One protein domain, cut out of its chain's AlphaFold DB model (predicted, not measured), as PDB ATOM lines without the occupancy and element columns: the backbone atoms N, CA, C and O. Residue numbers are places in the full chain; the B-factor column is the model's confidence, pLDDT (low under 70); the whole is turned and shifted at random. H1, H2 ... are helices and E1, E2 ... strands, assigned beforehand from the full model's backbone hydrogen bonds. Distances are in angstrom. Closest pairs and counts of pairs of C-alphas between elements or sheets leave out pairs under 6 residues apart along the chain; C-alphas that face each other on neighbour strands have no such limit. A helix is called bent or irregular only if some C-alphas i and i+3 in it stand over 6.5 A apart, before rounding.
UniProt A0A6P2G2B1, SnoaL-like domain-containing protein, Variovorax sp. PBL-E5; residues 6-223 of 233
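AT A GLANCE: This is residues 6 to 223 of the 233 residues of the protein "SnoaL-like domain-containing protein" of Variovorax sp. PBL-E5 (UniProt A0A6P2G2B1). A twisted sheet of four long, bent strands, E1 to E4, curls round residues 15 to 34 of one long helix, H1. A cluster of shorter helices, H2 to H5, packs on the later part of H1 through H2, while residues 211 to 216 and 218 to 223 of H6 stick out from the body. The printed part has 218 residues, with six named helices and four named strands in the order H1 H2 H3 E1 E2 E3 E4 H4 H5 H6; the sheet's order is E1 E2 E3 E4, antiparallel throughout, and the class is mixed, helices and strands. The whole is only just compact, close to loose, with a radius of gyration of the C-alphas of 20.0 A and spans of 60 by 60 by 36 A.

HOW THE PARTS SIT: E1 (residues 72 to 86), E2 (91 to 106), E3 (109 to 126) and E4 (129 to 144) form a meander, each strand the antiparallel neighbour of the one before. Within hydrogen-bond range are N 78 and O 99 of E1 and E2, 2.8 A, N 100 and O 115 of E2 and E3, 2.8 A, and N 118 and O 138 of E3 and E4, 2.8 A. The strands bend by 63 degrees at residues 81 and 103, 67 degrees at 116 and 68 degrees at 140. H1 (residues 6 to 34) is on one face of the sheet, making two layers, a helix over a sheet; its closest C-alphas to E1 are those of Ala 30 and His 77, 5.2 A. With residues 28 to 33 alone, H1 touches H2 (residues 38 to 43) at a shallow tilt of 18 degrees, opposite ways, closest at the C-alphas of Ala 32 and Val 41, 5.5 A. H2 is the hub. It touches H3 (residues 58 to 69) at the C-alphas of Val 42 and Arg 58, 5.4 A, and only just touches H5 (residues 196 to 201), with 3 pairs of C-alphas within 8 A, the closest those of Ala 40 and Leu 200, 7.4 A. H4 (residues 172 to 178) touches H5 at the C-alphas of Asp 172 and Arg 201, 6.6 A. H6 (residues 211 to 223) touches no helix. Every O i to N i+4 pair is within hydrogen-bond range in H2, H3, H4, H5 and H6, and 24 of 25 in H1.

IN THESE COORDINATES: E3 is the longest strand, 44.6 A from C-alpha 109 at (38.566, -44.310, 53.878) to C-alpha 126; E2 measures 40.7 A, E4 38.8 A and E1 34.5 A. H1 runs 42.3 A from C-alpha 6 at (48.222, -41.793, -7.560). H6 measures 18.5 A and ends at C-alpha 223, (50.802, -1.830, 18.754).

THE WHOLE: The C-alphas of Pro 53 and Ala 223, the two farthest apart, are 65.2 A apart. The printed part has no cut; the links H2 to H3, E4 to H4 and H4 to H5 are long. The model's pLDDT is under 70 at residues 204, 205 and 223.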
ATOM      1  N   SER A   6      49.318 -42.524  -8.209       74.38
ATOM      2  CA  SER A   6      48.222 -41.793  -7.560       74.38
ATOM      3  C   SER A   6      47.380 -42.669  -6.633       74.38
ATOM      4  O   SER A   6      47.048 -42.236  -5.532       74.38
ATOM      5  N   GLU A   7      47.073 -43.910  -7.032       71.62
ATOM      6  CA  GLU A   7      46.374 -44.876  -6.167       71.62
ATOM      7  C   GLU A   7      47.244 -45.252  -4.960       71.62
ATOM      8  O   GLU A   7      46.754 -45.331  -3.834       71.62
ATOM      9  N   SER A   8      48.556 -45.388  -5.170       87.06
ATOM     10  CA  SER A   8      49.532 -45.594  -4.099       87.06
ATOM     11  C   SER A   8      49.594 -44.401  -3.135       87.06
ATOM     12  O   SER A   8      49.662 -44.589  -1.919       87.06
ATOM     13  N   PHE A   9      49.529 -43.165  -3.643       94.50
ATOM     14  CA  PHE A   9      49.524 -41.966  -2.804       94.50
ATOM     15  C   PHE A   9      48.254 -41.856  -1.951       94.50
ATOM     16  O   PHE A   9      48.359 -41.679  -0.737       94.50
ATOM     17  N   ALA A  10      47.074 -42.019  -2.554       93.62
ATOM     18  CA  ALA A  10      45.800 -41.971  -1.836       93.62
ATOM     19  C   ALA A  10      45.725 -43.042  -0.735       93.62
ATOM     20  O   ALA A  10      45.362 -42.733   0.397       93.62
ATOM     21  N   ALA A  11      46.164 -44.273  -1.023       91.94
ATOM     22  CA  ALA A  11      46.209 -45.351  -0.033       91.94
ATOM     23  C   ALA A  11      47.173 -45.054   1.129       91.94
ATOM     24  O   ALA A  11      46.894 -45.371   2.286       91.94
ATOM     25  N   ARG A  12      48.321 -44.424   0.845       94.06
ATOM     26  CA  ARG A  12      49.275 -44.008   1.885       94.06
ATOM     27  C   ARG A  12      48.722 -42.881   2.755       94.06
ATOM     28  O   ARG A  12      48.953 -42.910   3.961       94.06
ATOM     29  N   LEU A  13      48.013 -41.919   2.163       96.62
ATOM     30  CA  LEU A  13      47.368 -40.835   2.902       96.62
ATOM     31  C   LEU A  13      46.252 -41.372   3.806       96.62
ATOM     32  O   LEU A  13      46.291 -41.120   5.007       96.62
ATOM     33  N   ASP A  14      45.352 -42.203   3.271       96.50
ATOM     34  CA  ASP A  14      44.281 -42.834   4.054       96.50
ATOM     35  C   ASP A  14      44.837 -43.629   5.247       96.50
ATOM     36  O   ASP A  14      44.322 -43.550   6.366       96.50
ATOM     37  N   ARG A  15      45.954 -44.343   5.049       95.75
ATOM     38  CA  ARG A  15      46.631 -45.057   6.137       95.75
ATOM     39  C   ARG A  15      47.147 -44.109   7.223       95.75
ATOM     40  O   ARG A  15      47.032 -44.435   8.405       95.75
ATOM     41  N   LEU A  16      47.725 -42.961   6.859       97.44
ATOM     42  CA  LEU A  16      48.208 -41.968   7.827       97.44
ATOM     43  C   LEU A  16      47.055 -41.320   8.603       97.44
ATOM     44  O   LEU A  16      47.127 -41.231   9.829       97.44
ATOM     45  N   GLU A  17      45.979 -40.940   7.916       97.75
ATOM     46  CA  GLU A  17      44.770 -40.374   8.533       97.75
ATOM     47  C   GLU A  17      44.086 -41.380   9.466       97.75
ATOM     48  O   GLU A  17      43.613 -41.029  10.550       97.75
ATOM     49  N   SER A  18      44.094 -42.658   9.086       98.38
ATOM     50  CA  SER A  18      43.579 -43.752   9.908       98.38
ATOM     51  C   SER A  18      44.407 -43.975  11.164       98.38
ATOM     52  O   SER A  18      43.846 -44.136  12.246       98.38
ATOM     53  N   LEU A  19      45.738 -43.944  11.046       98.44
ATOM     54  CA  LEU A  19      46.627 -44.042  12.202       98.44
ATOM     55  C   LEU A  19      46.364 -42.915  13.203       98.44
ATOM     56  O   LEU A  19      46.265 -43.190  14.399       98.44
ATOM     57  N   ASP A  20      46.237 -41.668  12.743       98.00
ATOM     58  CA  ASP A  20      45.925 -40.547  13.636       98.00
ATOM     59  C   ASP A  20      44.522 -40.675  14.242       98.00
ATOM     60  O   ASP A  20      44.362 -40.585  15.460       98.00
ATOM     61  N   SER A  21      43.521 -41.014  13.426       98.00
ATOM     62  CA  SER A  21      42.148 -41.238  13.890       98.00
ATOM     63  C   SER A  21      42.078 -42.295  14.994       98.00
ATOM     64  O   SER A  21      41.412 -42.087  16.007       98.00
ATOM     65  N   ILE A  22      42.797 -43.411  14.837       98.62
ATOM     66  CA  ILE A  22      42.867 -44.483  15.837       98.62
ATOM     67  C   ILE A  22      43.596 -44.011  17.105       98.62
ATOM     68  O   ILE A  22      43.123 -44.286  18.209       98.62
ATOM     69  N   ARG A  23      44.706 -43.266  16.990       98.44
ATOM     70  CA  ARG A  23      45.397 -42.679  18.158       98.44
ATOM     71  C   ARG A  23      44.494 -41.725  18.933       98.44
ATOM     72  O   ARG A  23      44.426 -41.789  20.161       98.44
ATOM     73  N   GLN A  24      43.734 -40.899  18.218       98.19
ATOM     74  CA  GLN A  24      42.771 -39.976  18.810       98.19
ATOM     75  C   GLN A  24      41.675 -40.699  19.597       98.19
ATOM     76  O   GLN A  24      41.217 -40.154  20.597       98.19
ATOM     77  N   LEU A  25      41.272 -41.921  19.223       98.50
ATOM     78  CA  LEU A  25      40.296 -42.686  20.008       98.50
ATOM     79  C   LEU A  25      40.784 -42.936  21.442       98.50
ATOM     80  O   LEU A  25      40.017 -42.748  22.386       98.50
ATOM     81  N   ALA A  26      42.049 -43.330  21.625       98.38
ATOM     82  CA  ALA A  26      42.612 -43.590  22.951       98.38
ATOM     83  C   ALA A  26      42.707 -42.304  23.787       98.38
ATOM     84  O   ALA A  26      42.265 -42.295  24.938       98.38
ATOM     85  N   SER A  27      43.201 -41.216  23.193       98.25
ATOM     86  CA  SER A  27      43.327 -39.911  23.857       98.25
ATOM     87  C   SER A  27      41.969 -39.311  24.234       98.25
ATOM     88  O   SER A  27      41.768 -38.890  25.373       98.25
ATOM     89  N   LYS A  28      41.004 -39.322  23.305       98.50
ATOM     90  CA  LYS A  28      39.633 -38.839  23.538       98.50
ATOM     91  C   LYS A  28      38.927 -39.658  24.611       98.50
ATOM     92  O   LYS A  28      38.225 -39.085  25.439       98.50
ATOM     93  N   TYR A  29      39.133 -40.976  24.619       98.50
ATOM     94  CA  TYR A  29      38.587 -41.858  25.647       98.50
ATOM     95  C   TYR A  29      39.113 -41.495  27.035       98.50
ATOM     96  O   TYR A  29      38.312 -41.298  27.942       98.50
ATOM     97  N   ALA A  30      40.436 -41.379  27.189       98.25
ATOM     98  CA  ALA A  30      41.061 -41.044  28.465       98.25
ATOM     99  C   ALA A  30      40.509 -39.727  29.030       98.25
ATOM    100  O   ALA A  30      40.005 -39.699  30.150       98.25
ATOM    101  N   LEU A  31      40.483 -38.678  28.202       97.50
ATOM    102  CA  LEU A  31      39.959 -37.377  28.605       97.50
ATOM    103  C   LEU A  31      38.465 -37.430  28.962       97.50
ATOM    104  O   LEU A  31      38.072 -36.911  30.001       97.50
ATOM    105  N   ALA A  32      37.632 -38.065  28.130       98.06
ATOM    106  CA  ALA A  32      36.189 -38.142  28.370       98.06
ATOM    107  C   ALA A  32      35.840 -38.934  29.640       98.06
ATOM    108  O   ALA A  32      34.896 -38.570  30.341       98.06
ATOM    109  N   ILE A  33      36.614 -39.979  29.959       98.25
ATOM    110  CA  ILE A  33      36.507 -40.696  31.233       98.25
ATOM    111  C   ILE A  33      36.833 -39.754  32.389       98.25
ATOM    112  O   ILE A  33      36.027 -39.637  33.314       98.25
ATOM    113  N   ASP A  34      37.972 -39.063  32.331       97.94
ATOM    114  CA  ASP A  34      38.451 -38.223  33.431       97.94
ATOM    115  C   ASP A  34      37.526 -37.040  33.724       97.94
ATOM    116  O   ASP A  34      37.308 -36.726  34.888       97.94
ATOM    117  N   VAL A  35      36.872 -36.474  32.705       96.62
ATOM    118  CA  VAL A  35      35.886 -35.386  32.882       96.62
ATOM    119  C   VAL A  35      34.429 -35.864  32.995       96.62
ATOM    120  O   VAL A  35      33.521 -35.041  33.080       96.62
ATOM    121  N   ARG A  36      34.194 -37.185  33.005       97.06
ATOM    122  CA  ARG A  36      32.875 -37.839  33.156       97.06
ATOM    123  C   ARG A  36      31.839 -37.537  32.065       97.06
ATOM    124  O   ARG A  36      30.639 -37.671  32.298       97.06
ATOM    125  N   ASP A  37      32.259 -37.232  30.838       97.12
ATOM    126  CA  ASP A  37      31.316 -37.122  29.714       97.12
ATOM    127  C   ASP A  37      31.025 -38.498  29.104       97.12
ATOM    128  O   ASP A  37      31.657 -38.934  28.139       97.12
ATOM    129  N   LEU A  38      30.048 -39.202  29.677       97.25
ATOM    130  CA  LEU A  38      29.749 -40.579  29.283       97.25
ATOM    131  C   LEU A  38      29.246 -40.705  27.840       97.25
ATOM    132  O   LEU A  38      29.532 -41.714  27.198       97.25
ATOM    133  N   ASP A  39      28.536 -39.706  27.302       96.25
ATOM    134  CA  ASP A  39      28.129 -39.752  25.889       96.25
ATOM    135  C   ASP A  39      29.347 -39.627  24.973       96.25
ATOM    136  O   ASP A  39      29.444 -40.344  23.974       96.25
ATOM    137  N   ALA A  40      30.302 -38.758  25.330       97.75
ATOM    138  CA  ALA A  40      31.565 -38.650  24.614       97.75
ATOM    139  C   ALA A  40      32.326 -39.982  24.653       97.75
ATOM    140  O   ALA A  40      32.747 -40.451  23.595       97.75
ATOM    141  N   VAL A  41      32.405 -40.650  25.813       98.38
ATOM    142  CA  VAL A  41      33.025 -41.981  25.948       98.38
ATOM    143  C   VAL A  41      32.379 -42.996  25.003       98.38
ATOM    144  O   VAL A  41      33.070 -43.602  24.181       98.38
ATOM    145  N   VAL A  42      31.059 -43.193  25.081       98.25
ATOM    146  CA  VAL A  42      30.395 -44.257  24.307       98.25
ATOM    147  C   VAL A  42      30.321 -43.952  22.813       98.25
ATOM    148  O   VAL A  42      30.246 -44.882  22.009       98.25
ATOM    149  N   SER A  43      30.408 -42.679  22.413       97.88
ATOM    150  CA  SER A  43      30.465 -42.280  20.999       97.88
ATOM    151  C   SER A  43      31.705 -42.803  20.262       97.88
ATOM    152  O   SER A  43      31.671 -42.936  19.037       97.88
ATOM    153  N   LEU A  44      32.770 -43.149  20.996       98.50
ATOM    154  CA  LEU A  44      34.025 -43.688  20.458       98.50
ATOM    155  C   LEU A  44      33.935 -45.179  20.110       98.50
ATOM    156  O   LEU A  44      34.835 -45.717  19.469       98.50
ATOM    157  N   TYR A  45      32.868 -45.857  20.530       98.56
ATOM    158  CA  TYR A  45      32.645 -47.276  20.267       98.56
ATOM    159  C   TYR A  45      31.726 -47.471  19.071       98.56
ATOM    160  O   TYR A  45      30.899 -46.612  18.765       98.56
ATOM    161  N   VAL A  46      31.824 -48.621  18.412       97.94
ATOM    162  CA  VAL A  46      30.867 -49.012  17.372       97.94
ATOM    163  C   VAL A  46      29.430 -49.010  17.909       97.94
ATOM    164  O   VAL A  46      29.194 -49.277  19.089       97.94
ATOM    165  N   GLU A  47      28.452 -48.719  17.051       96.69
ATOM    166  CA  GLU A  47      27.044 -48.601  17.458       96.69
ATOM    167  C   GLU A  47      26.501 -49.890  18.100       96.69
ATOM    168  O   GLU A  47      25.772 -49.829  19.088       96.69
ATOM    169  N   ASP A  48      26.931 -51.054  17.601       95.50
ATOM    170  CA  ASP A  48      26.490 -52.388  18.022       95.50
ATOM    171  C   ASP A  48      27.381 -53.049  19.098       95.50
ATOM    172  O   ASP A  48      27.376 -54.287  19.237       95.50
ATOM    173  N   ILE A  49      28.157 -52.243  19.842       96.75
ATOM    174  CA  ILE A  49      29.136 -52.696  20.846       96.75
ATOM    175  C   ILE A  49      28.527 -53.696  21.838       96.75
ATOM    176  O   ILE A  49      27.384 -53.566  22.276       96.75
ATOM    177  N   ARG A  50      29.289 -54.735  22.194       92.50
ATOM    178  CA  ARG A  50      28.883 -55.729  23.197       92.50
ATOM    179  C   ARG A  50      29.545 -55.411  24.531       92.50
ATOM    180  O   ARG A  50      30.754 -55.227  24.574       92.50
ATOM    181  N   VAL A  51      28.756 -55.402  25.605       86.00
ATOM    182  CA  VAL A  51      29.221 -55.067  26.967       86.00
ATOM    183  C   VAL A  51      29.152 -56.249  27.937       86.00
ATOM    184  O   VAL A  51      29.368 -56.099  29.134       86.00
ATOM    185  N   GLY A  52      28.838 -57.434  27.414       84.00
ATOM    186  CA  GLY A  52      28.618 -58.666  28.161       84.00
ATOM    187  C   GLY A  52      27.562 -59.540  27.472       84.00
ATOM    188  O   GLY A  52      27.228 -59.287  26.311       84.00
ATOM    189  N   PRO A  53      27.015 -60.551  28.169       82.31
ATOM    190  CA  PRO A  53      25.939 -61.401  27.648       82.31
ATOM    191  C   PRO A  53      24.573 -60.693  27.563       82.31
ATOM    192  O   PRO A  53      23.636 -61.247  26.996       82.31
ATOM    193  N   GLY A  54      24.448 -59.495  28.143       82.75
ATOM    194  CA  GLY A  54      23.208 -58.724  28.218       82.75
ATOM    195  C   GLY A  54      22.970 -57.767  27.036       82.75
ATOM    196  O   GLY A  54      23.387 -58.048  25.908       82.75
ATOM    197  N   PRO A  55      22.285 -56.630  27.284       86.25
ATOM    198  CA  PRO A  55      21.967 -55.630  26.266       86.25
ATOM    199  C   PRO A  55      23.192 -55.147  25.475       86.25
ATOM    200  O   PRO A  55      24.306 -55.086  25.995       86.25
ATOM    201  N   ARG A  56      22.982 -54.799  24.202       93.88
ATOM    202  CA  ARG A  56      24.025 -54.328  23.276       93.88
ATOM    203  C   ARG A  56      23.858 -52.841  22.976       93.88
ATOM    204  O   ARG A  56      22.764 -52.296  23.075       93.88
ATOM    205  N   GLY A  57      24.945 -52.229  22.531       97.19
ATOM    206  CA  GLY A  57      24.988 -50.872  22.013       97.19
ATOM    207  C   GLY A  57      25.450 -49.829  23.022       97.19
ATOM    208  O   GLY A  57      25.685 -50.105  24.201       97.19
ATOM    209  N   ARG A  58      25.607 -48.600  22.524       97.62
ATOM    210  CA  ARG A  58      26.196 -47.481  23.274       97.62
ATOM    211  C   ARG A  58      25.419 -47.115  24.540       97.62
ATOM    212  O   ARG A  58      26.046 -46.760  25.530       97.62
ATOM    213  N   ALA A  59      24.092 -47.251  24.539       97.00
ATOM    214  CA  ALA A  59      23.269 -47.007  25.726       97.00
ATOM    215  C   ALA A  59      23.606 -47.987  26.862       97.00
ATOM    216  O   ALA A  59      23.938 -47.564  27.963       97.00
ATOM    217  N   ALA A  60      23.655 -49.288  26.561       96.69
ATOM    218  CA  ALA A  60      24.044 -50.304  27.539       96.69
ATOM    219  C   ALA A  60      25.477 -50.090  28.058       96.69
ATOM    220  O   ALA A  60      25.758 -50.296  29.237       96.69
ATOM    221  N   LEU A  61      26.391 -49.646  27.188       97.50
ATOM    222  CA  LEU A  61      27.755 -49.288  27.583       97.50
ATOM    223  C   LEU A  61      27.795 -48.064  28.503       97.50
ATOM    224  O   LEU A  61      28.585 -48.047  29.447       97.50
ATOM    225  N   LYS A  62      26.935 -47.072  28.259       97.81
ATOM    226  CA  LYS A  62      26.835 -45.862  29.080       97.81
ATOM    227  C   LYS A  62      26.442 -46.219  30.510       97.81
ATOM    228  O   LYS A  62      27.110 -45.772  31.435       97.81
ATOM    229  N   ASP A  63      25.456 -47.096  30.681       96.69
ATOM    230  CA  ASP A  63      25.011 -47.562  32.002       96.69
ATOM    231  C   ASP A  63      26.115 -48.317  32.756       96.69
ATOM    232  O   ASP A  63      26.252 -48.213  33.978       96.69
ATOM    233  N   VAL A  64      26.934 -49.094  32.035       95.88
ATOM    234  CA  VAL A  64      28.101 -49.767  32.622       95.88
ATOM    235  C   VAL A  64      29.125 -48.744  33.102       95.88
ATOM    236  O   VAL A  64      29.568 -48.844  34.248       95.88
ATOM    237  N   PHE A  65      29.479 -47.762  32.269       97.44
ATOM    238  CA  PHE A  65      30.426 -46.719  32.658       97.44
ATOM    239  C   PHE A  65      29.910 -45.855  33.805       97.44
ATOM    240  O   PHE A  65      30.686 -45.593  34.718       97.44
ATOM    241  N   ASP A  66      28.630 -45.471  33.808       97.38
ATOM    242  CA  ASP A  66      28.039 -44.685  34.896       97.38
ATOM    243  C   ASP A  66      28.237 -45.381  36.245       97.38
ATOM    244  O   ASP A  66      28.866 -44.846  37.158       97.38
ATOM    245  N   ARG A  67      27.812 -46.645  36.328       95.62
ATOM    246  CA  ARG A  67      27.948 -47.455  37.539       95.62
ATOM    247  C   ARG A  67      29.403 -47.639  37.970       95.62
ATOM    248  O   ARG A  67      29.692 -47.543  39.159       95.62
ATOM    249  N   VAL A  68      30.308 -47.936  37.037       94.56
ATOM    250  CA  VAL A  68      31.729 -48.165  37.355       94.56
ATOM    251  C   VAL A  68      32.391 -46.876  37.836       94.56
ATOM    252  O   VAL A  68      33.089 -46.886  38.849       94.56
ATOM    253  N   LEU A  69      32.163 -45.759  37.144       96.81
ATOM    254  CA  LEU A  69      32.833 -44.491  37.427       96.81
ATOM    255  C   LEU A  69      32.363 -43.838  38.726       96.81
ATOM    256  O   LEU A  69      33.133 -43.096  39.328       96.81
ATOM    257  N   ARG A  70      31.167 -44.175  39.224       95.31
ATOM    258  CA  ARG A  70      30.707 -43.767  40.564       95.31
ATOM    259  C   ARG A  70      31.540 -44.365  41.699       95.31
ATOM    260  O   ARG A  70      31.532 -43.823  42.798       95.31
ATOM    261  N   GLY A  71      32.291 -45.437  41.439       93.31
ATOM    262  CA  GLY A  71      33.266 -45.984  42.385       93.31
ATOM    263  C   GLY A  71      34.539 -45.141  42.536       93.31
ATOM    264  O   GLY A  71      35.332 -45.409  43.439       93.31
ATOM    265  N   PHE A  72      34.734 -44.135  41.674       94.62
ATOM    266  CA  PHE A  72      35.943 -43.319  41.613       94.62
ATOM    267  C   PHE A  72      35.611 -41.827  41.716       94.62
ATOM    268  O   PHE A  72      35.071 -41.226  40.783       94.62
ATOM    269  N   THR A  73      36.003 -41.196  42.821       91.88
ATOM    270  CA  THR A  73      35.819 -39.748  43.040       91.88
ATOM    271  C   THR A  73      36.780 -38.904  42.203       91.88
ATOM    272  O   THR A  73      36.549 -37.717  41.999       91.88
ATOM    273  N   THR A  74      37.864 -39.488  41.689       92.94
ATOM    274  CA  THR A  74      38.787 -38.858  40.732       92.94
ATOM    275  C   THR A  74      39.468 -39.938  39.904       92.94
ATOM    276  O   THR A  74      39.797 -41.002  40.429       92.94
ATOM    277  N   THR A  75      39.686 -39.675  38.615       96.62
ATOM    278  CA  THR A  75      40.548 -40.502  37.763       96.62
ATOM    279  C   THR A  75      41.473 -39.629  36.920       96.62
ATOM    280  O   THR A  75      41.131 -38.496  36.605       96.62
ATOM    281  N   SER A  76      42.629 -40.174  36.554       97.06
ATOM    282  CA  SER A  76      43.538 -39.630  35.547       97.06
ATOM    283  C   SER A  76      44.075 -40.786  34.709       97.06
ATOM    284  O   SER A  76      44.643 -41.728  35.265       97.06
ATOM    285  N   HIS A  77      43.901 -40.733  33.391       98.44
ATOM    286  CA  HIS A  77      44.348 -41.751  32.445       98.44
ATOM    287  C   HIS A  77      45.378 -41.163  31.476       98.44
ATOM    288  O   HIS A  77      45.077 -40.353  30.605       98.44
ATOM    289  N   GLN A  78      46.621 -41.614  31.600       98.25
ATOM    290  CA  GLN A  78      47.745 -41.174  30.780       98.25
ATOM    291  C   GLN A  78      48.006 -42.232  29.714       98.25
ATOM    292  O   GLN A  78      48.575 -43.287  30.003       98.25
ATOM    293  N   VAL A  79      47.547 -41.980  28.488       98.31
ATOM    294  CA  VAL A  79      47.865 -42.832  27.334       98.31
ATOM    295  C   VAL A  79      49.351 -42.682  27.011       98.31
ATOM    296  O   VAL A  79      49.852 -41.566  26.906       98.31
ATOM    297  N   GLN A  80      50.053 -43.805  26.887       97.50
ATOM    298  CA  GLN A  80      51.492 -43.845  26.637       97.50
ATOM    299  C   GLN A  80      51.769 -44.489  25.273       97.50
ATOM    300  O   GLN A  80      51.462 -43.905  24.236       97.50
ATOM    301  N   ASN A  81      52.348 -45.690  25.245       97.94
ATOM    302  CA  ASN A  81      52.722 -46.353  24.005       97.94
ATOM    303  C   ASN A  81      51.458 -46.790  23.268       97.94
ATOM    304  O   ASN A  81      50.566 -47.369  23.884       97.94
ATOM    305  N   HIS A  82      51.407 -46.565  21.954       98.25
ATOM    306  CA  HIS A  82      50.302 -46.993  21.098       98.25
ATOM    307  C   HIS A  82      50.846 -47.556  19.785       98.25
ATOM    308  O   HIS A  82      51.247 -46.812  18.888       98.25
ATOM    309  N   VAL A  83      50.869 -48.882  19.689       98.56
ATOM    310  CA  VAL A  83      51.245 -49.608  18.467       98.56
ATOM    311  C   VAL A  83      49.969 -50.026  17.747       98.56
ATOM    312  O   VAL A  83      49.052 -50.530  18.393       98.56
ATOM    313  N   ILE A  84      49.898 -49.782  16.436       98.81
ATOM    314  CA  ILE A  84      48.715 -50.040  15.605       98.81
ATOM    315  C   ILE A  84      49.135 -50.857  14.389       98.81
ATOM    316  O   ILE A  84      50.068 -50.476  13.678       98.81
ATOM    317  N   GLU A  85      48.399 -51.927  14.126       98.56
ATOM    318  CA  GLU A  85      48.547 -52.765  12.942       98.56
ATOM    319  C   GLU A  85      47.199 -52.890  12.236       98.56
ATOM    320  O   GLU A  85      46.160 -53.025  12.879       98.56
ATOM    321  N   PHE A  86      47.220 -52.802  10.909       98.50
ATOM    322  CA  PHE A  86      46.022 -52.941  10.085       98.50
ATOM    323  C   PHE A  86      45.875 -54.397   9.676       98.50
ATOM    324  O   PHE A  86      46.817 -54.962   9.117       98.50
ATOM    325  N   ASP A  87      44.697 -54.957   9.919       98.00
ATOM    326  CA  ASP A  87      44.326 -56.275   9.412       98.00
ATOM    327  C   ASP A  87      43.858 -56.148   7.951       98.00
ATOM    328  O   ASP A  87      44.201 -56.971   7.103       98.00
ATOM    329  N   ASP A  88      43.132 -55.065   7.648       96.75
ATOM    330  CA  ASP A  88      42.715 -54.650   6.306       96.75
ATOM    331  C   ASP A  88      42.459 -53.120   6.256       96.75
ATOM    332  O   ASP A  88      42.943 -52.372   7.107       96.75
ATOM    333  N   ALA A  89      41.750 -52.622   5.234       95.25
ATOM    334  CA  ALA A  89      41.476 -51.188   5.053       95.25
ATOM    335  C   ALA A  89      40.550 -50.581   6.132       95.25
ATOM    336  O   ALA A  89      40.634 -49.381   6.426       95.25
ATOM    337  N   ASP A  90      39.694 -51.411   6.730       98.12
ATOM    338  CA  ASP A  90      38.627 -51.013   7.647       98.12
ATOM    339  C   ASP A  90      38.722 -51.701   9.017       98.12
ATOM    340  O   ASP A  90      37.914 -51.423   9.904       98.12
ATOM    341  N   ASN A  91      39.716 -52.562   9.237       98.62
ATOM    342  CA  ASN A  91      39.963 -53.233  10.508       98.62
ATOM    343  C   ASN A  91      41.429 -53.099  10.927       98.62
ATOM    344  O   ASN A  91      42.356 -53.222  10.125       98.62
ATOM    345  N   ALA A  92      41.632 -52.848  12.216       98.75
ATOM    346  CA  ALA A  92      42.952 -52.729  12.813       98.75
ATOM    347  C   ALA A  92      42.938 -53.236  14.258       98.75
ATOM    348  O   ALA A  92      41.896 -53.312  14.916       98.75
ATOM    349  N   GLN A  93      44.122 -53.494  14.787       98.75
ATOM    350  CA  GLN A  93      44.362 -53.858  16.174       98.75
ATOM    351  C   GLN A  93      45.453 -52.978  16.769       98.75
ATOM    352  O   GLN A  93      46.226 -52.335  16.055       98.75
ATOM    353  N   GLY A  94      45.516 -52.916  18.095       98.44
ATOM    354  CA  GLY A  94      46.582 -52.172  18.738       98.44
ATOM    355  C   GLY A  94      46.816 -52.528  20.187       98.44
ATOM    356  O   GLY A  94      45.932 -53.019  20.890       98.44
ATOM    357  N   LEU A  95      48.036 -52.235  20.616       98.69
ATOM    358  CA  LEU A  95      48.468 -52.328  21.999       98.69
ATOM    359  C   LEU A  95      48.651 -50.921  22.546       98.69
ATOM    360  O   LEU A  95      49.413 -50.133  21.979       98.69
ATOM    361  N   VAL A  96      47.951 -50.624  23.641       98.69
ATOM    362  CA  VAL A  96      47.996 -49.311  24.292       98.69
ATOM    363  C   VAL A  96      48.421 -49.471  25.739       98.69
ATOM    364  O   VAL A  96      47.716 -50.118  26.513       98.69
ATOM    365  N   THR A  97      49.538 -48.874  26.144       98.56
ATOM    366  CA  THR A  97      49.866 -48.780  27.570       98.56
ATOM    367  C   THR A  97      49.240 -47.529  28.169       98.56
ATOM    368  O   THR A  97      49.168 -46.479  27.525       98.56
ATOM    369  N   CYS A  98      48.760 -47.632  29.404       98.44
ATOM    370  CA  CYS A  98      48.161 -46.505  30.102       98.44
ATOM    371  C   CYS A  98      48.521 -46.537  31.582       98.44
ATOM    372  O   CYS A  98      48.258 -47.533  32.259       98.44
ATOM    373  N   ARG A  99      49.068 -45.433  32.083       98.12
ATOM    374  CA  ARG A  99      49.173 -45.209  33.522       98.12
ATOM    375  C   ARG A  99      47.870 -44.587  33.996       98.12
ATOM    376  O   ARG A  99      47.428 -43.588  33.434       98.12
ATOM    377  N   CYS A 100      47.248 -45.175  35.007       97.69
ATOM    378  CA  CYS A 100      46.016 -44.651  35.578       97.69
ATOM    379  C   CYS A 100      46.206 -44.333  37.053       97.69
ATOM    380  O   CYS A 100      46.912 -45.043  37.771       97.69
ATOM    381  N   GLU A 101      45.541 -43.280  37.497       96.69
ATOM    382  CA  GLU A 101      45.522 -42.854  38.886       96.69
ATOM    383  C   GLU A 101      44.087 -42.629  39.319       96.69
ATOM    384  O   GLU A 101      43.356 -41.896  38.656       96.69
ATOM    385  N   HIS A 102      43.669 -43.277  40.400       96.00
ATOM    386  CA  HIS A 102      42.279 -43.305  40.835       96.00
ATOM    387  C   HIS A 102      42.174 -42.986  42.323       96.00
ATOM    388  O   HIS A 102      42.865 -43.603  43.130       96.00
ATOM    389  N   GLU A 103      41.255 -42.102  42.703       95.56
ATOM    390  CA  GLU A 103      40.778 -42.044  44.086       95.56
ATOM    391  C   GLU A 103      39.601 -43.009  44.248       95.56
ATOM    392  O   GLU A 103      38.568 -42.859  43.593       95.56
ATOM    393  N   VAL A 104      39.768 -44.002  45.122       92.75
ATOM    394  CA  VAL A 104      38.763 -45.023  45.438       92.75
ATOM    395  C   VAL A 104      38.337 -44.925  46.891       92.75
ATOM    396  O   VAL A 104      39.165 -44.710  47.780       92.75
ATOM    397  N   GLN A 105      37.053 -45.153  47.149       89.12
ATOM    398  CA  GLN A 105      36.570 -45.333  48.514       89.12
ATOM    399  C   GLN A 105      36.802 -46.769  48.978       89.12
ATOM    400  O   GLN A 105      36.469 -47.728  48.281       89.12
ATOM    401  N   THR A 106      37.371 -46.918  50.173       87.06
ATOM    402  CA  THR A 106      37.588 -48.216  50.821       87.06
ATOM    403  C   THR A 106      36.910 -48.244  52.186       87.06
ATOM    404  O   THR A 106      36.514 -47.211  52.721       87.06
ATOM    405  N   THR A 107      36.834 -49.423  52.801       89.44
ATOM    406  CA  THR A 107      36.339 -49.575  54.181       89.44
ATOM    407  C   THR A 107      37.186 -48.830  55.218       89.44
ATOM    408  O   THR A 107      36.732 -48.631  56.340       89.44
ATOM    409  N   GLN A 108      38.398 -48.399  54.855       87.56
ATOM    410  CA  GLN A 108      39.318 -47.636  55.703       87.56
ATOM    411  C   GLN A 108      39.431 -46.157  55.286       87.56
ATOM    412  O   GLN A 108      40.356 -45.473  55.717       87.56
ATOM    413  N   GLY A 109      38.528 -45.667  54.431       88.50
ATOM    414  CA  GLY A 109      38.566 -44.310  53.878       88.50
ATOM    415  C   GLY A 109      39.137 -44.238  52.453       88.50
ATOM    416  O   GLY A 109      39.415 -45.278  51.842       88.50
ATOM    417  N   PRO A 110      39.287 -43.025  51.891       91.00
ATOM    418  CA  PRO A 110      39.739 -42.841  50.518       91.00
ATOM    419  C   PRO A 110      41.207 -43.242  50.349       91.00
ATOM    420  O   PRO A 110      42.057 -42.933  51.186       91.00
ATOM    421  N   ARG A 111      41.521 -43.903  49.234       92.75
ATOM    422  CA  ARG A 111      42.884 -44.267  48.830       92.75
ATOM    423  C   ARG A 111      43.143 -43.783  47.413       92.75
ATOM    424  O   ARG A 111      42.252 -43.838  46.572       92.75
ATOM    425  N   TRP A 112      44.372 -43.361  47.144       95.19
ATOM    426  CA  TRP A 112      44.829 -43.107  45.782       95.19
ATOM    427  C   TRP A 112      45.596 -44.311  45.278       95.19
ATOM    428  O   TRP A 112      46.546 -44.750  45.925       95.19
ATOM    429  N   VAL A 113      45.170 -44.838  44.141       95.31
ATOM    430  CA  VAL A 113      45.720 -46.038  43.529       95.31
ATOM    431  C   VAL A 113      46.361 -45.660  42.207       95.31
ATOM    432  O   VAL A 113      45.692 -45.124  41.326       95.31
ATOM    433  N   VAL A 114      47.640 -45.991  42.055       96.62
ATOM    434  CA  VAL A 114      48.364 -45.901  40.784       96.62
ATOM    435  C   VAL A 114      48.433 -47.290  40.175       96.62
ATOM    436  O   VAL A 114      48.784 -48.257  40.855       96.62
ATOM    437  N   LEU A 115      48.109 -47.401  38.893       96.75
ATOM    438  CA  LEU A 115      48.122 -48.664  38.169       96.75
ATOM    439  C   LEU A 115      48.644 -48.503  36.744       96.75
ATOM    440  O   LEU A 115      48.537 -47.435  36.145       96.75
ATOM    441  N   GLN A 116      49.188 -49.591  36.201       98.25
ATOM    442  CA  GLN A 116      49.643 -49.666  34.815       98.25
ATOM    443  C   GLN A 116      48.798 -50.682  34.051       98.25
ATOM    444  O   GLN A 116      48.778 -51.869  34.392       98.25
ATOM    445  N   ASN A 117      48.128 -50.216  33.002       98.00
ATOM    446  CA  ASN A 117      47.320 -51.021  32.099       98.00
ATOM    447  C   ASN A 117      48.022 -51.258  30.759       98.00
ATOM    448  O   ASN A 117      48.759 -50.405  30.262       98.00
ATOM    449  N   LEU A 118      47.709 -52.400  30.160       98.44
ATOM    450  CA  LEU A 118      47.877 -52.708  28.747       98.44
ATOM    451  C   LEU A 118      46.489 -52.997  28.170       98.44
ATOM    452  O   LEU A 118      45.780 -53.862  28.679       98.44
ATOM    453  N   TYR A 119      46.103 -52.288  27.119       98.56
ATOM    454  CA  TYR A 119      44.886 -52.564  26.370       98.56
ATOM    455  C   TYR A 119      45.216 -53.309  25.082       98.56
ATOM    456  O   TYR A 119      46.078 -52.878  24.318       98.56
ATOM    457  N   HIS A 120      44.491 -54.400  24.847       98.50
ATOM    458  CA  HIS A 120      44.391 -55.068  23.557       98.50
ATOM    459  C   HIS A 120      43.137 -54.545  22.860       98.50
ATOM    460  O   HIS A 120      42.013 -54.973  23.151       98.50
ATOM    461  N   ASP A 121      43.336 -53.582  21.971       98.56
ATOM    462  CA  ASP A 121      42.258 -52.886  21.288       98.56
ATOM    463  C   ASP A 121      42.019 -53.476  19.898       98.56
ATOM    464  O   ASP A 121      42.944 -53.862  19.182       98.56
ATOM    465  N   ARG A 122      40.742 -53.522  19.516       98.69
ATOM    466  CA  ARG A 122      40.280 -53.820  18.160       98.69
ATOM    467  C   ARG A 122      39.527 -52.612  17.642       98.69
ATOM    468  O   ARG A 122      38.633 -52.106  18.329       98.69
ATOM    469  N   TYR A 123      39.838 -52.205  16.426       98.81
ATOM    470  CA  TYR A 123      39.268 -51.046  15.763       98.81
ATOM    471  C   TYR A 123      38.511 -51.473  14.518       98.81
ATOM    472  O   TYR A 123      38.888 -52.432  13.846       98.81
ATOM    473  N   ARG A 124      37.447 -50.738  14.211       98.56
ATOM    474  CA  ARG A 124      36.718 -50.878  12.953       98.56
ATOM    475  C   ARG A 124      36.394 -49.503  12.396       98.56
ATOM    476  O   ARG A 124      35.995 -48.619  13.160       98.56
ATOM    477  N   ARG A 125      36.531 -49.345  11.085       98.44
ATOM    478  CA  ARG A 125      36.037 -48.196  10.343       98.44
ATOM    479  C   ARG A 125      34.608 -48.466   9.882       98.44
ATOM    480  O   ARG A 125      34.351 -49.412   9.152       98.44
ATOM    481  N   ASP A 126      33.673 -47.619  10.294       96.50
ATOM    482  CA  ASP A 126      32.286 -47.642   9.828       96.50
ATOM    483  C   ASP A 126      31.965 -46.285   9.184       96.50
ATOM    484  O   ASP A 126      32.124 -45.237   9.817       96.50
ATOM    485  N   LYS A 127      31.506 -46.291   7.922       94.00
ATOM    486  CA  LYS A 127      31.152 -45.073   7.155       94.00
ATOM    487  C   LYS A 127      32.265 -44.008   7.185       94.00
ATOM    488  O   LYS A 127      32.013 -42.842   7.477       94.00
ATOM    489  N   GLY A 128      33.505 -44.435   6.936       94.31
ATOM    490  CA  GLY A 128      34.674 -43.551   6.881       94.31
ATOM    491  C   GLY A 128      35.252 -43.138   8.240       94.31
ATOM    492  O   GLY A 128      36.188 -42.349   8.271       94.31
ATOM    493  N   ARG A 129      34.737 -43.651   9.366       96.50
ATOM    494  CA  ARG A 129      35.172 -43.244  10.713       96.50
ATOM    495  C   ARG A 129      35.598 -44.430  11.560       96.50
ATOM    496  O   ARG A 129      34.900 -45.437  11.591       96.50
ATOM    497  N   TRP A 130      36.714 -44.293  12.266       98.44
ATOM    498  CA  TRP A 130      37.243 -45.326  13.154       98.44
ATOM    499  C   TRP A 130      36.565 -45.313  14.524       98.44
ATOM    500  O   TRP A 130      36.282 -44.253  15.079       98.44
ATOM    501  N   TYR A 131      36.352 -46.504  15.078       98.81
ATOM    502  CA  TYR A 131      35.761 -46.723  16.396       98.81
ATOM    503  C   TYR A 131      36.456 -47.869  17.129       98.81
ATOM    504  O   TYR A 131      37.011 -48.779  16.509       98.81
ATOM    505  N   PHE A 132      36.324 -47.897  18.454       98.62
ATOM    506  CA  PHE A 132      36.585 -49.099  19.234       98.62
ATOM    507  C   PHE A 132      35.528 -50.162  18.935       98.62
ATOM    508  O   PHE A 132      34.335 -49.983  19.200       98.62
ATOM    509  N   ARG A 133      35.976 -51.312  18.435       98.12
ATOM    510  CA  ARG A 133      35.169 -52.529  18.330       98.12
ATOM    511  C   ARG A 133      35.237 -53.356  19.610       98.12
ATOM    512  O   ARG A 133      34.242 -53.965  19.994       98.12
ATOM    513  N   ALA A 134      36.398 -53.385  20.255       96.75
ATOM    514  CA  ALA A 134      36.599 -54.001  21.558       96.75
ATOM    515  C   ALA A 134      37.833 -53.396  22.228       96.75
ATOM    516  O   ALA A 134      38.773 -52.997  21.544       96.75
ATOM    517  N   ARG A 135      37.830 -53.377  23.560       96.25
ATOM    518  CA  ARG A 135      38.993 -53.031  24.376       96.25
ATOM    519  C   ARG A 135      39.098 -54.051  25.493       96.25
ATOM    520  O   ARG A 135      38.157 -54.187  26.273       96.25
ATOM    521  N   VAL A 136      40.197 -54.794  25.549       96.00
ATOM    522  CA  VAL A 136      40.452 -55.758  26.627       96.00
ATOM    523  C   VAL A 136      41.587 -55.226  27.481       96.00
ATOM    524  O   VAL A 136      42.670 -54.959  26.973       96.00
ATOM    525  N   GLN A 137      41.318 -55.048  28.771       95.19
ATOM    526  CA  GLN A 137      42.270 -54.491  29.721       95.19
ATOM    527  C   GLN A 137      43.019 -55.606  30.450       95.19
ATOM    528  O   GLN A 137      42.417 -56.443  31.123       95.19
ATOM    529  N   ASN A 138      44.342 -55.537  30.403       96.31
ATOM    530  CA  ASN A 138      45.255 -56.247  31.281       96.31
ATOM    531  C   ASN A 138      45.940 -55.231  32.192       96.31
ATOM    532  O   ASN A 138      46.173 -54.086  31.807       96.31
ATOM    533  N   ARG A 139      46.264 -55.637  33.415       96.38
ATOM    534  CA  ARG A 139      46.872 -54.763  34.418       96.38
ATOM    535  C   ARG A 139      48.149 -55.399  34.932       96.38
ATOM    536  O   ARG A 139      48.132 -56.568  35.304       96.38
ATOM    537  N   LEU A 140      49.226 -54.622  34.945       97.19
ATOM    538  CA  LEU A 140      50.526 -55.061  35.439       97.19
ATOM    539  C   LEU A 140      50.592 -54.964  36.965       97.19
ATOM    540  O   LEU A 140      50.968 -55.920  37.631       97.19
ATOM    541  N   TYR A 141      50.194 -53.820  37.519       97.25
ATOM    542  CA  TYR A 141      50.111 -53.601  38.961       97.25
ATOM    543  C   TYR A 141      49.029 -52.574  39.289       97.25
ATOM    544  O   TYR A 141      48.599 -51.816  38.420       97.25
ATOM    545  N   ALA A 142      48.623 -52.548  40.556       95.31
ATOM    546  CA  ALA A 142      47.943 -51.435  41.200       95.31
ATOM    547  C   ALA A 142      48.461 -51.339  42.638       95.31
ATOM    548  O   ALA A 142      48.490 -52.354  43.331       95.31
ATOM    549  N   THR A 143      48.866 -50.154  43.081       93.62
ATOM    550  CA  THR A 143      49.321 -49.927  44.458       93.62
ATOM    551  C   THR A 143      48.772 -48.619  44.998       93.62
ATOM    552  O   THR A 143      48.561 -47.673  44.237       93.62
ATOM    553  N   ALA A 144      48.531 -48.572  46.307       90.50
ATOM    554  CA  ALA A 144      48.226 -47.325  46.992       90.50
ATOM    555  C   ALA A 144      49.516 -46.523  47.236       90.50
ATOM    556  O   ALA A 144      50.581 -47.125  47.360       90.50
ATOM    557  N   LEU A 145      49.409 -45.194  47.309       86.56
ATOM    558  CA  LEU A 145      50.492 -44.325  47.789       86.56
ATOM    559  C   LEU A 145      50.386 -44.112  49.305       86.56
ATOM    560  O   LEU A 145      49.282 -44.121  49.858       86.56
ATOM    561  N   GLU A 146      51.524 -43.890  49.960       76.38
ATOM    562  CA  GLU A 146      51.631 -43.691  51.407       76.38
ATOM    563  C   GLU A 146      51.115 -42.314  51.858       76.38
ATOM    564  O   GLU A 146      50.433 -42.236  52.880       76.38
ATOM    565  N   ASP A 147      51.363 -41.258  51.073       80.06
ATOM    566  CA  ASP A 147      50.795 -39.911  51.267       80.06
ATOM    567  C   ASP A 147      50.088 -39.410  49.992       80.06
ATOM    568  O   ASP A 147      50.658 -38.682  49.175       80.06
ATOM    569  N   PRO A 148      48.850 -39.863  49.747       85.31
ATOM    570  CA  PRO A 148      48.138 -39.526  48.529       85.31
ATOM    571  C   PRO A 148      47.369 -38.192  48.603       85.31
ATOM    572  O   PRO A 148      46.872 -37.818  49.673       85.31
ATOM    573  N   PRO A 149      47.124 -37.517  47.460       88.19
ATOM    574  CA  PRO A 149      46.285 -36.319  47.380       88.19
ATOM    575  C   PRO A 149      44.786 -36.673  47.442       88.19
ATOM    576  O   PRO A 149      44.026 -36.453  46.493       88.19
ATOM    577  N   THR A 150      44.342 -37.265  48.554       92.12
ATOM    578  CA  THR A 150      42.944 -37.667  48.752       92.12
ATOM    579  C   THR A 150      42.043 -36.525  49.227       92.12
ATOM    580  O   THR A 150      42.495 -35.563  49.851       92.12
ATOM    581  N   GLY A 151      40.745 -36.634  48.937       90.62
ATOM    582  CA  GLY A 151      39.740 -35.643  49.330       90.62
ATOM    583  C   GLY A 151      39.719 -34.400  48.428       90.62
ATOM    584  O   GLY A 151      40.365 -34.387  47.381       90.62
ATOM    585  N   PRO A 152      38.965 -33.348  48.793       90.06
ATOM    586  CA  PRO A 152      38.715 -32.212  47.901       90.06
ATOM    587  C   PRO A 152      39.918 -31.267  47.727       90.06
ATOM    588  O   PRO A 152      40.016 -30.590  46.706       90.06
ATOM    589  N   LEU A 153      40.847 -31.223  48.690       93.12
ATOM    590  CA  LEU A 153      42.013 -30.331  48.675       93.12
ATOM    591  C   LEU A 153      43.250 -31.056  48.115       93.12
ATOM    592  O   LEU A 153      44.109 -31.544  48.861       93.12
ATOM    593  N   LYS A 154      43.272 -31.205  46.786       92.19
ATOM    594  CA  LYS A 154      44.281 -31.982  46.046       92.19
ATOM    595  C   LYS A 154      45.529 -31.194  45.653       92.19
ATOM    596  O   LYS A 154      46.551 -31.817  45.391       92.19
ATOM    597  N   ASP A 155      45.457 -29.868  45.606       92.50
ATOM    598  CA  ASP A 155      46.603 -29.021  45.281       92.50
ATOM    599  C   ASP A 155      47.447 -28.803  46.544       92.50
ATOM    600  O   ASP A 155      47.018 -28.121  47.475       92.50
ATOM    601  N   ARG A 156      48.599 -29.476  46.623       90.88
ATOM    602  CA  ARG A 156      49.422 -29.602  47.839       90.88
ATOM    603  C   ARG A 156      50.881 -29.249  47.551       90.88
ATOM    604  O   ARG A 156      51.757 -30.112  47.579       90.88
ATOM    605  N   TRP A 157      51.140 -27.984  47.231       91.75
ATOM    606  CA  TRP A 157      52.509 -27.491  47.067       91.75
ATOM    607  C   TRP A 157      53.248 -27.454  48.411       91.75
ATOM    608  O   TRP A 157      52.631 -27.114  49.426       91.75
ATOM    609  N   PRO A 158      54.562 -27.755  48.435       92.50
ATOM    610  CA  PRO A 158      55.383 -27.540  49.620       92.50
ATOM    611  C   PRO A 158      55.199 -26.123  50.175       92.50
ATOM    612  O   PRO A 158      55.058 -25.160  49.419       92.50
ATOM    613  N   ASP A 159      55.162 -26.018  51.502       93.69
ATOM    614  CA  ASP A 159      55.054 -24.753  52.237       93.69
ATOM    615  C   ASP A 159      53.795 -23.911  51.929       93.69
ATOM    616  O   ASP A 159      53.737 -22.726  52.260       93.69
ATOM    617  N   THR A 160      52.755 -24.516  51.341       94.81
ATOM    618  CA  THR A 160      51.474 -23.864  51.023       94.81
ATOM    619  C   THR A 160      50.300 -24.645  51.632       94.81
ATOM    620  O   THR A 160      50.319 -25.878  51.630       94.81
ATOM    621  N   PRO A 161      49.250 -23.979  52.153       94.25
ATOM    622  CA  PRO A 161      48.038 -24.674  52.575       94.25
ATOM    623  C   PRO A 161      47.393 -25.458  51.414       94.25
ATOM    624  O   PRO A 161      47.290 -24.911  50.315       94.25
ATOM    625  N   PRO A 162      46.905 -26.694  51.640       94.31
ATOM    626  CA  PRO A 162      46.185 -27.451  50.621       94.31
ATOM    627  C   PRO A 162      44.967 -26.703  50.066       94.31
ATOM    628  O   PRO A 162      44.181 -26.138  50.829       94.31
ATOM    629  N   ALA A 163      44.770 -26.764  48.750       94.50
ATOM    630  CA  ALA A 163      43.663 -26.116  48.050       94.50
ATOM    631  C   ALA A 163      42.935 -27.074  47.090       94.50
ATOM    632  O   ALA A 163      43.420 -28.161  46.765       94.50
ATOM    633  N   ALA A 164      41.738 -26.687  46.647       92.88
ATOM    634  CA  ALA A 164      41.018 -27.413  45.603       92.88
ATOM    635  C   ALA A 164      41.683 -27.184  44.236       92.88
ATOM    636  O   ALA A 164      42.052 -26.059  43.905       92.88
ATOM    637  N   ALA A 165      41.810 -28.246  43.435       90.88
ATOM    638  CA  ALA A 165      42.353 -28.158  42.082       90.88
ATOM    639  C   ALA A 165      41.218 -27.923  41.061       90.88
ATOM    640  O   ALA A 165      40.263 -28.703  41.051       90.88
ATOM    641  N   PRO A 166      41.325 -26.935  40.152       90.12
ATOM    642  CA  PRO A 166      40.233 -26.533  39.257       90.12
ATOM    643  C   PRO A 166      40.112 -27.405  37.993       90.12
ATOM    644  O   PRO A 166      39.592 -26.963  36.971       90.12
ATOM    645  N   PHE A 167      40.647 -28.632  38.002       91.62
ATOM    646  CA  PHE A 167      40.779 -29.459  36.793       91.62
ATOM    647  C   PHE A 167      39.426 -29.755  36.123       91.62
ATOM    648  O   PHE A 167      39.333 -29.747  34.896       91.62
ATOM    649  N   HIS A 168      38.374 -29.979  36.917       92.31
ATOM    650  CA  HIS A 168      37.037 -30.296  36.407       92.31
ATOM    651  C   HIS A 168      36.160 -29.062  36.146       92.31
ATOM    652  O   HIS A 168      35.159 -29.185  35.446       92.31
ATOM    653  N   ASP A 169      36.524 -27.882  36.659       89.06
ATOM    654  CA  ASP A 169      35.704 -26.661  36.589       89.06
ATOM    655  C   ASP A 169      35.245 -26.290  35.165       89.06
ATOM    656  O   ASP A 169      34.105 -25.847  35.008       89.06
ATOM    657  N   PRO A 170      36.059 -26.475  34.102       88.06
ATOM    658  CA  PRO A 170      35.641 -26.155  32.737       88.06
ATOM    659  C   PRO A 170      34.677 -27.168  32.100       88.06
ATOM    660  O   PRO A 170      34.295 -26.970  30.943       88.06
ATOM    661  N   PHE A 171      34.347 -28.269  32.784       90.75
ATOM    662  CA  PHE A 171      33.627 -29.407  32.217       90.75
ATOM    663  C   PHE A 171      32.320 -29.662  32.966       90.75
ATOM    664  O   PHE A 171      32.273 -30.359  33.979       90.75
ATOM    665  N   ASP A 172      31.223 -29.156  32.409       89.94
ATOM    666  CA  ASP A 172      29.886 -29.313  32.986       89.94
ATOM    667  C   ASP A 172      29.480 -30.778  33.199       89.94
ATOM    668  O   ASP A 172      28.806 -31.100  34.181       89.94
ATOM    669  N   ALA A 173      29.959 -31.680  32.338       92.56
ATOM    670  CA  ALA A 173      29.723 -33.116  32.463       92.56
ATOM    671  C   ALA A 173      30.110 -33.677  33.844       92.56
ATOM    672  O   ALA A 173      29.457 -34.598  34.329       92.56
ATOM    673  N   TRP A 174      31.111 -33.091  34.513       94.25
ATOM    674  CA  TRP A 174      31.511 -33.498  35.858       94.25
ATOM    675  C   TRP A 174      30.392 -33.281  36.882       94.25
ATOM    676  O   TRP A 174      29.987 -34.213  37.576       94.25
ATOM    677  N   ARG A 175      29.844 -32.062  36.947       92.69
ATOM    678  CA  ARG A 175      28.744 -31.724  37.867       92.69
ATOM    679  C   ARG A 175      27.446 -32.436  37.478       92.69
ATOM    680  O   ARG A 175      26.696 -32.850  38.357       92.69
ATOM    681  N   GLU A 176      27.192 -32.613  36.176       93.81
ATOM    682  CA  GLU A 176      26.044 -33.384  35.660       93.81
ATOM    683  C   GLU A 176      26.099 -34.837  36.162       93.81
ATOM    684  O   GLU A 176      25.109 -35.373  36.656       93.81
ATOM    685  N   PHE A 177      27.275 -35.468  36.089       95.31
ATOM    686  CA  PHE A 177      27.493 -36.853  36.508       95.31
ATOM    687  C   PHE A 177      27.213 -37.084  38.003       95.31
ATOM    688  O   PHE A 177      26.621 -38.106  38.386       95.31
ATOM    689  N   TRP A 178      27.604 -36.125  38.847       95.06
ATOM    690  CA  TRP A 178      27.366 -36.156  40.293       95.06
ATOM    691  C   TRP A 178      25.981 -35.638  40.709       95.06
ATOM    692  O   TRP A 178      25.629 -35.730  41.882       95.06
ATOM    693  N   GLY A 179      25.166 -35.153  39.765       94.25
ATOM    694  CA  GLY A 179      23.830 -34.618  40.045       94.25
ATOM    695  C   GLY A 179      23.840 -33.242  40.717       94.25
ATOM    696  O   GLY A 179      22.824 -32.819  41.263       94.25
ATOM    697  N   GLU A 180      24.970 -32.537  40.676       93.19
ATOM    698  CA  GLU A 180      25.128 -31.178  41.208       93.19
ATOM    699  C   GLU A 180      24.517 -30.123  40.274       93.19
ATOM    700  O   GLU A 180      24.193 -29.017  40.702       93.19
ATOM    701  N   GLN A 181      24.338 -30.469  38.995       90.75
ATOM    702  CA  GLN A 181      23.593 -29.666  38.031       90.75
ATOM    703  C   GLN A 181      22.760 -30.539  37.094       90.75
ATOM    704  O   GLN A 181      23.098 -31.695  36.830       90.75
ATOM    705  N   ALA A 182      21.686 -29.964  36.557       88.75
ATOM    706  CA  ALA A 182      20.934 -30.596  35.483       88.75
ATOM    707  C   ALA A 182      21.763 -30.612  34.182       88.75
ATOM    708  O   ALA A 182      22.527 -29.672  33.949       88.75
ATOM    709  N   PRO A 183      21.597 -31.632  33.319       84.62
ATOM    710  CA  PRO A 183      22.215 -31.648  31.999       84.62
ATOM    711  C   PRO A 183      21.871 -30.401  31.187       84.62
ATOM    712  O   PRO A 183      20.725 -29.943  31.210       84.62
ATOM    713  N   ALA A 184      22.846 -29.881  30.440       79.75
ATOM    714  CA  ALA A 184      22.618 -28.760  29.533       79.75
ATOM    715  C   ALA A 184      21.452 -29.056  28.565       79.75
ATOM    716  O   ALA A 184      21.450 -30.074  27.870       79.75
ATOM    717  N   ALA A 185      20.467 -28.152  28.518       73.75
ATOM    718  CA  ALA A 185      19.276 -28.303  27.677       73.75
ATOM    719  C   ALA A 185      19.604 -28.237  26.175       73.75
ATOM    720  O   ALA A 185      18.962 -28.909  25.370       73.75
ATOM    721  N   GLU A 186      20.625 -27.462  25.810       79.19
ATOM    722  CA  GLU A 186      21.122 -27.334  24.444       79.19
ATOM    723  C   GLU A 186      22.631 -27.564  24.426       79.19
ATOM    724  O   GLU A 186      23.383 -26.966  25.196       79.19
ATOM    725  N   ILE A 187      23.076 -28.450  23.538       78.06
ATOM    726  CA  ILE A 187      24.488 -28.761  23.322       78.06
ATOM    727  C   ILE A 187      24.748 -28.591  21.824       78.06
ATOM    728  O   ILE A 187      23.990 -29.166  21.035       78.06
ATOM    729  N   PRO A 188      25.791 -27.845  21.412       78.62
ATOM    730  CA  PRO A 188      26.141 -27.708  20.002       78.62
ATOM    731  C   PRO A 188      26.273 -29.066  19.306       78.62
ATOM    732  O   PRO A 188      26.703 -30.052  19.912       78.62
ATOM    733  N   ALA A 189      25.923 -29.122  18.019       84.88
ATOM    734  CA  ALA A 189      26.038 -30.345  17.232       84.88
ATOM    735  C   ALA A 189      27.498 -30.829  17.186       84.88
ATOM    736  O   ALA A 189      28.419 -30.082  16.843       84.88
ATOM    737  N   TRP A 190      27.708 -32.098  17.526       90.38
ATOM    738  CA  TRP A 190      29.041 -32.670  17.685       90.38
ATOM    739  C   TRP A 190      29.085 -34.126  17.232       90.38
ATOM    740  O   TRP A 190      28.073 -34.831  17.199       90.38
ATOM    741  N   THR A 191      30.289 -34.596  16.920       89.31
ATOM    742  CA  THR A 191      30.578 -36.014  16.736       89.31
ATOM    743  C   THR A 191      31.897 -36.371  17.426       89.31
ATOM    744  O   THR A 191      32.680 -35.510  17.812       89.31
ATOM    745  N   ALA A 192      32.214 -37.660  17.557       87.06
ATOM    746  CA  ALA A 192      33.548 -38.057  18.022       87.06
ATOM    747  C   ALA A 192      34.710 -37.523  17.150       87.06
ATOM    748  O   ALA A 192      35.844 -37.465  17.620       87.06
ATOM    749  N   ALA A 193      34.462 -37.163  15.885       87.06
ATOM    750  CA  ALA A 193      35.466 -36.643  14.959       87.06
ATOM    751  C   ALA A 193      35.525 -35.114  15.043       87.06
ATOM    752  O   ALA A 193      36.611 -34.563  15.189       87.06
ATOM    753  N   ASP A 194      34.357 -34.473  15.089       89.19
ATOM    754  CA  ASP A 194      34.203 -33.028  14.950       89.19
ATOM    755  C   ASP A 194      33.614 -32.419  16.217       89.19
ATOM    756  O   ASP A 194      32.656 -32.939  16.788       89.19
ATOM    757  N   ASN A 195      34.148 -31.276  16.639       90.56
ATOM    758  CA  ASN A 195      33.646 -30.534  17.798       90.56
ATOM    759  C   ASN A 195      33.687 -31.323  19.125       90.56
ATOM    760  O   ASN A 195      32.954 -31.011  20.059       90.56
ATOM    761  N   PHE A 196      34.579 -32.314  19.254       93.12
ATOM    762  CA  PHE A 196      34.717 -33.109  20.483       93.12
ATOM    763  C   PHE A 196      35.067 -32.248  21.710       93.12
ATOM    764  O   PHE A 196      34.519 -32.440  22.788       93.12
ATOM    765  N   ILE A 197      35.936 -31.246  21.544       90.50
ATOM    766  CA  ILE A 197      36.289 -30.312  22.625       90.50
ATOM    767  C   ILE A 197      35.083 -29.443  23.012       90.50
ATOM    768  O   ILE A 197      34.833 -29.239  24.198       90.50
ATOM    769  N   HIS A 198      34.313 -28.968  22.028       87.88
ATOM    770  CA  HIS A 198      33.083 -28.207  22.269       87.88
ATOM    771  C   HIS A 198      32.047 -29.039  23.018       87.88
ATOM    772  O   HIS A 198      31.445 -28.541  23.967       87.88
ATOM    773  N   ARG A 199      31.919 -30.329  22.669       91.38
ATOM    774  CA  ARG A 199      31.132 -31.289  23.442       91.38
ATOM    775  C   ARG A 199      31.591 -31.300  24.893       91.38
ATOM    776  O   ARG A 199      30.786 -30.951  25.749       91.38
ATOM    777  N   LEU A 200      32.854 -31.632  25.172       91.06
ATOM    778  CA  LEU A 200      33.339 -31.760  26.552       91.06
ATOM    779  C   LEU A 200      33.099 -30.492  27.384       91.06
ATOM    780  O   LEU A 200      32.739 -30.576  28.553       91.06
ATOM    781  N   ARG A 201      33.264 -29.318  26.772       86.12
ATOM    782  CA  ARG A 201      33.157 -28.022  27.452       86.12
ATOM    783  C   ARG A 201      31.738 -27.454  27.500       86.12
ATOM    784  O   ARG A 201      31.551 -26.419  28.125       86.12
ATOM    785  N   ARG A 202      30.778 -28.060  26.783       83.88
ATOM    786  CA  ARG A 202      29.419 -27.523  26.543       83.88
ATOM    787  C   ARG A 202      29.409 -26.066  26.046       83.88
ATOM    788  O   ARG A 202      28.437 -25.346  26.231       83.88
ATOM    789  N   SER A 203      30.504 -25.608  25.440       70.00
ATOM    790  CA  SER A 203      30.718 -24.196  25.121       70.00
ATOM    791  C   SER A 203      31.671 -24.016  23.948       70.00
ATOM    792  O   SER A 203      32.703 -24.688  23.836       70.00
ATOM    793  N   ASP A 204      31.354 -23.031  23.109       66.94
ATOM    794  CA  ASP A 204      32.184 -22.624  21.975       66.94
ATOM    795  C   ASP A 204      33.286 -21.636  22.368       66.94
ATOM    796  O   ASP A 204      34.257 -21.442  21.638       66.94
ATOM    797  N   LYS A 205      33.183 -21.022  23.552       64.88
ATOM    798  CA  LYS A 205      34.143 -20.015  24.023       64.88
ATOM    799  C   LYS A 205      35.264 -20.693  24.788       64.88
ATOM    800  O   LYS A 205      34.979 -21.518  25.644       64.88
ATOM    801  N   LEU A 206      36.529 -20.360  24.529       71.88
ATOM    802  CA  LEU A 206      37.668 -20.760  25.379       71.88
ATOM    803  C   LEU A 206      37.524 -20.194  26.806       71.88
ATOM    804  O   LEU A 206      36.809 -19.203  26.980       71.88
ATOM    805  N   PRO A 207      38.161 -20.798  27.833       72.44
ATOM    806  CA  PRO A 207      38.204 -20.186  29.154       72.44
ATOM    807  C   PRO A 207      38.820 -18.790  29.041       72.44
ATOM    808  O   PRO A 207      39.700 -18.561  28.206       72.44
ATOM    809  N   ALA A 208      38.348 -17.848  29.857       76.69
ATOM    810  CA  ALA A 208      38.895 -16.500  29.840       76.69
ATOM    811  C   ALA A 208      40.397 -16.541  30.153       76.69
ATOM    812  O   ALA A 208      40.833 -17.220  31.082       76.69
ATOM    813  N   LEU A 209      41.188 -15.793  29.381       80.75
ATOM    814  CA  LEU A 209      42.595 -15.585  29.705       80.75
ATOM    815  C   LEU A 209      42.708 -14.908  31.072       80.75
ATOM    816  O   LEU A 209      41.889 -14.052  31.426       80.75
ATOM    817  N   ALA A 210      43.769 -15.230  31.814       81.75
ATOM    818  CA  ALA A 210      44.106 -14.476  33.011       81.75
ATOM    819  C   ALA A 210      44.215 -12.983  32.660       81.75
ATOM    820  O   ALA A 210      44.760 -12.616  31.618       81.75
ATOM    821  N   ARG A 211      43.699 -12.106  33.531       80.06
ATOM    822  CA  ARG A 211      43.523 -10.670  33.239       80.06
ATOM    823  C   ARG A 211      44.790  -9.990  32.708       80.06
ATOM    824  O   ARG A 211      44.702  -9.150  31.819       80.06
ATOM    825  N   HIS A 212      45.957 -10.350  33.240       81.69
ATOM    826  CA  HIS A 212      47.242  -9.800  32.803       81.69
ATOM    827  C   HIS A 212      47.641 -10.273  31.393       81.69
ATOM    828  O   HIS A 212      48.148  -9.472  30.615       81.69
ATOM    829  N   ILE A 213      47.335 -11.522  31.025       83.19
ATOM    830  CA  ILE A 213      47.544 -12.057  29.668       83.19
ATOM    831  C   ILE A 213      46.580 -11.389  28.686       83.19
ATOM    832  O   ILE A 213      46.992 -10.932  27.623       83.19
ATOM    833  N   ALA A 214      45.301 -11.267  29.058       86.19
ATOM    834  CA  ALA A 214      44.306 -10.575  28.241       86.19
ATOM    835  C   ALA A 214      44.719  -9.120  27.958       86.19
ATOM    836  O   ALA A 214      44.602  -8.649  26.827       86.19
ATOM    837  N   LYS A 215      45.251  -8.428  28.977       84.50
ATOM    838  CA  LYS A 215      45.805  -7.077  28.848       84.50
ATOM    839  C   LYS A 215      47.002  -7.043  27.890       84.50
ATOM    840  O   LYS A 215      46.996  -6.229  26.976       84.50
ATOM    841  N   ALA A 216      47.961  -7.959  28.039       85.75
ATOM    842  CA  ALA A 216      49.117  -8.045  27.146       85.75
ATOM    843  C   ALA A 216      48.707  -8.289  25.680       85.75
ATOM    844  O   ALA A 216      49.221  -7.638  24.778       85.75
ATOM    845  N   HIS A 217      47.727  -9.163  25.424       85.00
ATOM    846  CA  HIS A 217      47.196  -9.380  24.071       85.00
ATOM    847  C   HIS A 217      46.554  -8.113  23.484       85.00
ATOM    848  O   HIS A 217      46.722  -7.830  22.298       85.00
ATOM    849  N   ALA A 218      45.814  -7.356  24.300       82.38
ATOM    850  CA  ALA A 218      45.183  -6.113  23.866       82.38
ATOM    851  C   ALA A 218      46.221  -5.031  23.524       82.38
ATOM    852  O   ALA A 218      46.075  -4.351  22.510       82.38
ATOM    853  N   GLU A 219      47.284  -4.914  24.322       84.50
ATOM    854  CA  GLU A 219      48.390  -3.976  24.093       84.50
ATOM    855  C   GLU A 219      49.189  -4.337  22.831       84.50
ATOM    856  O   GLU A 219      49.437  -3.466  22.000       84.50
ATOM    857  N   THR A 220      49.496  -5.620  22.611       79.75
ATOM    858  CA  THR A 220      50.169  -6.088  21.384       79.75
ATOM    859  C   THR A 220      49.321  -5.847  20.135       79.75
ATOM    860  O   THR A 220      49.848  -5.448  19.099       79.75
ATOM    861  N   ARG A 221      47.997  -6.042  20.214       76.31
ATOM    862  CA  ARG A 221      47.086  -5.779  19.089       76.31
ATOM    863  C   ARG A 221      46.951  -4.285  18.781       76.31
ATOM    864  O   ARG A 221      46.788  -3.936  17.621       76.31
ATOM    865  N   ALA A 222      47.029  -3.423  19.794       71.12
ATOM    866  CA  ALA A 222      47.034  -1.970  19.616       71.12
ATOM    867  C   ALA A 222      48.371  -1.436  19.063       71.12
ATOM    868  O   ALA A 222      48.397  -0.357  18.481       71.12
ATOM    869  N   ALA A 223      49.467  -2.183  19.238       69.56
ATOM    870  CA  ALA A 223      50.802  -1.830  18.754       69.56
ATOM    871  C   ALA A 223      51.126  -2.370  17.345       69.56
ATOM    872  O   ALA A 223      52.170  -2.023  16.791       69.56
TER     873      ALA A 223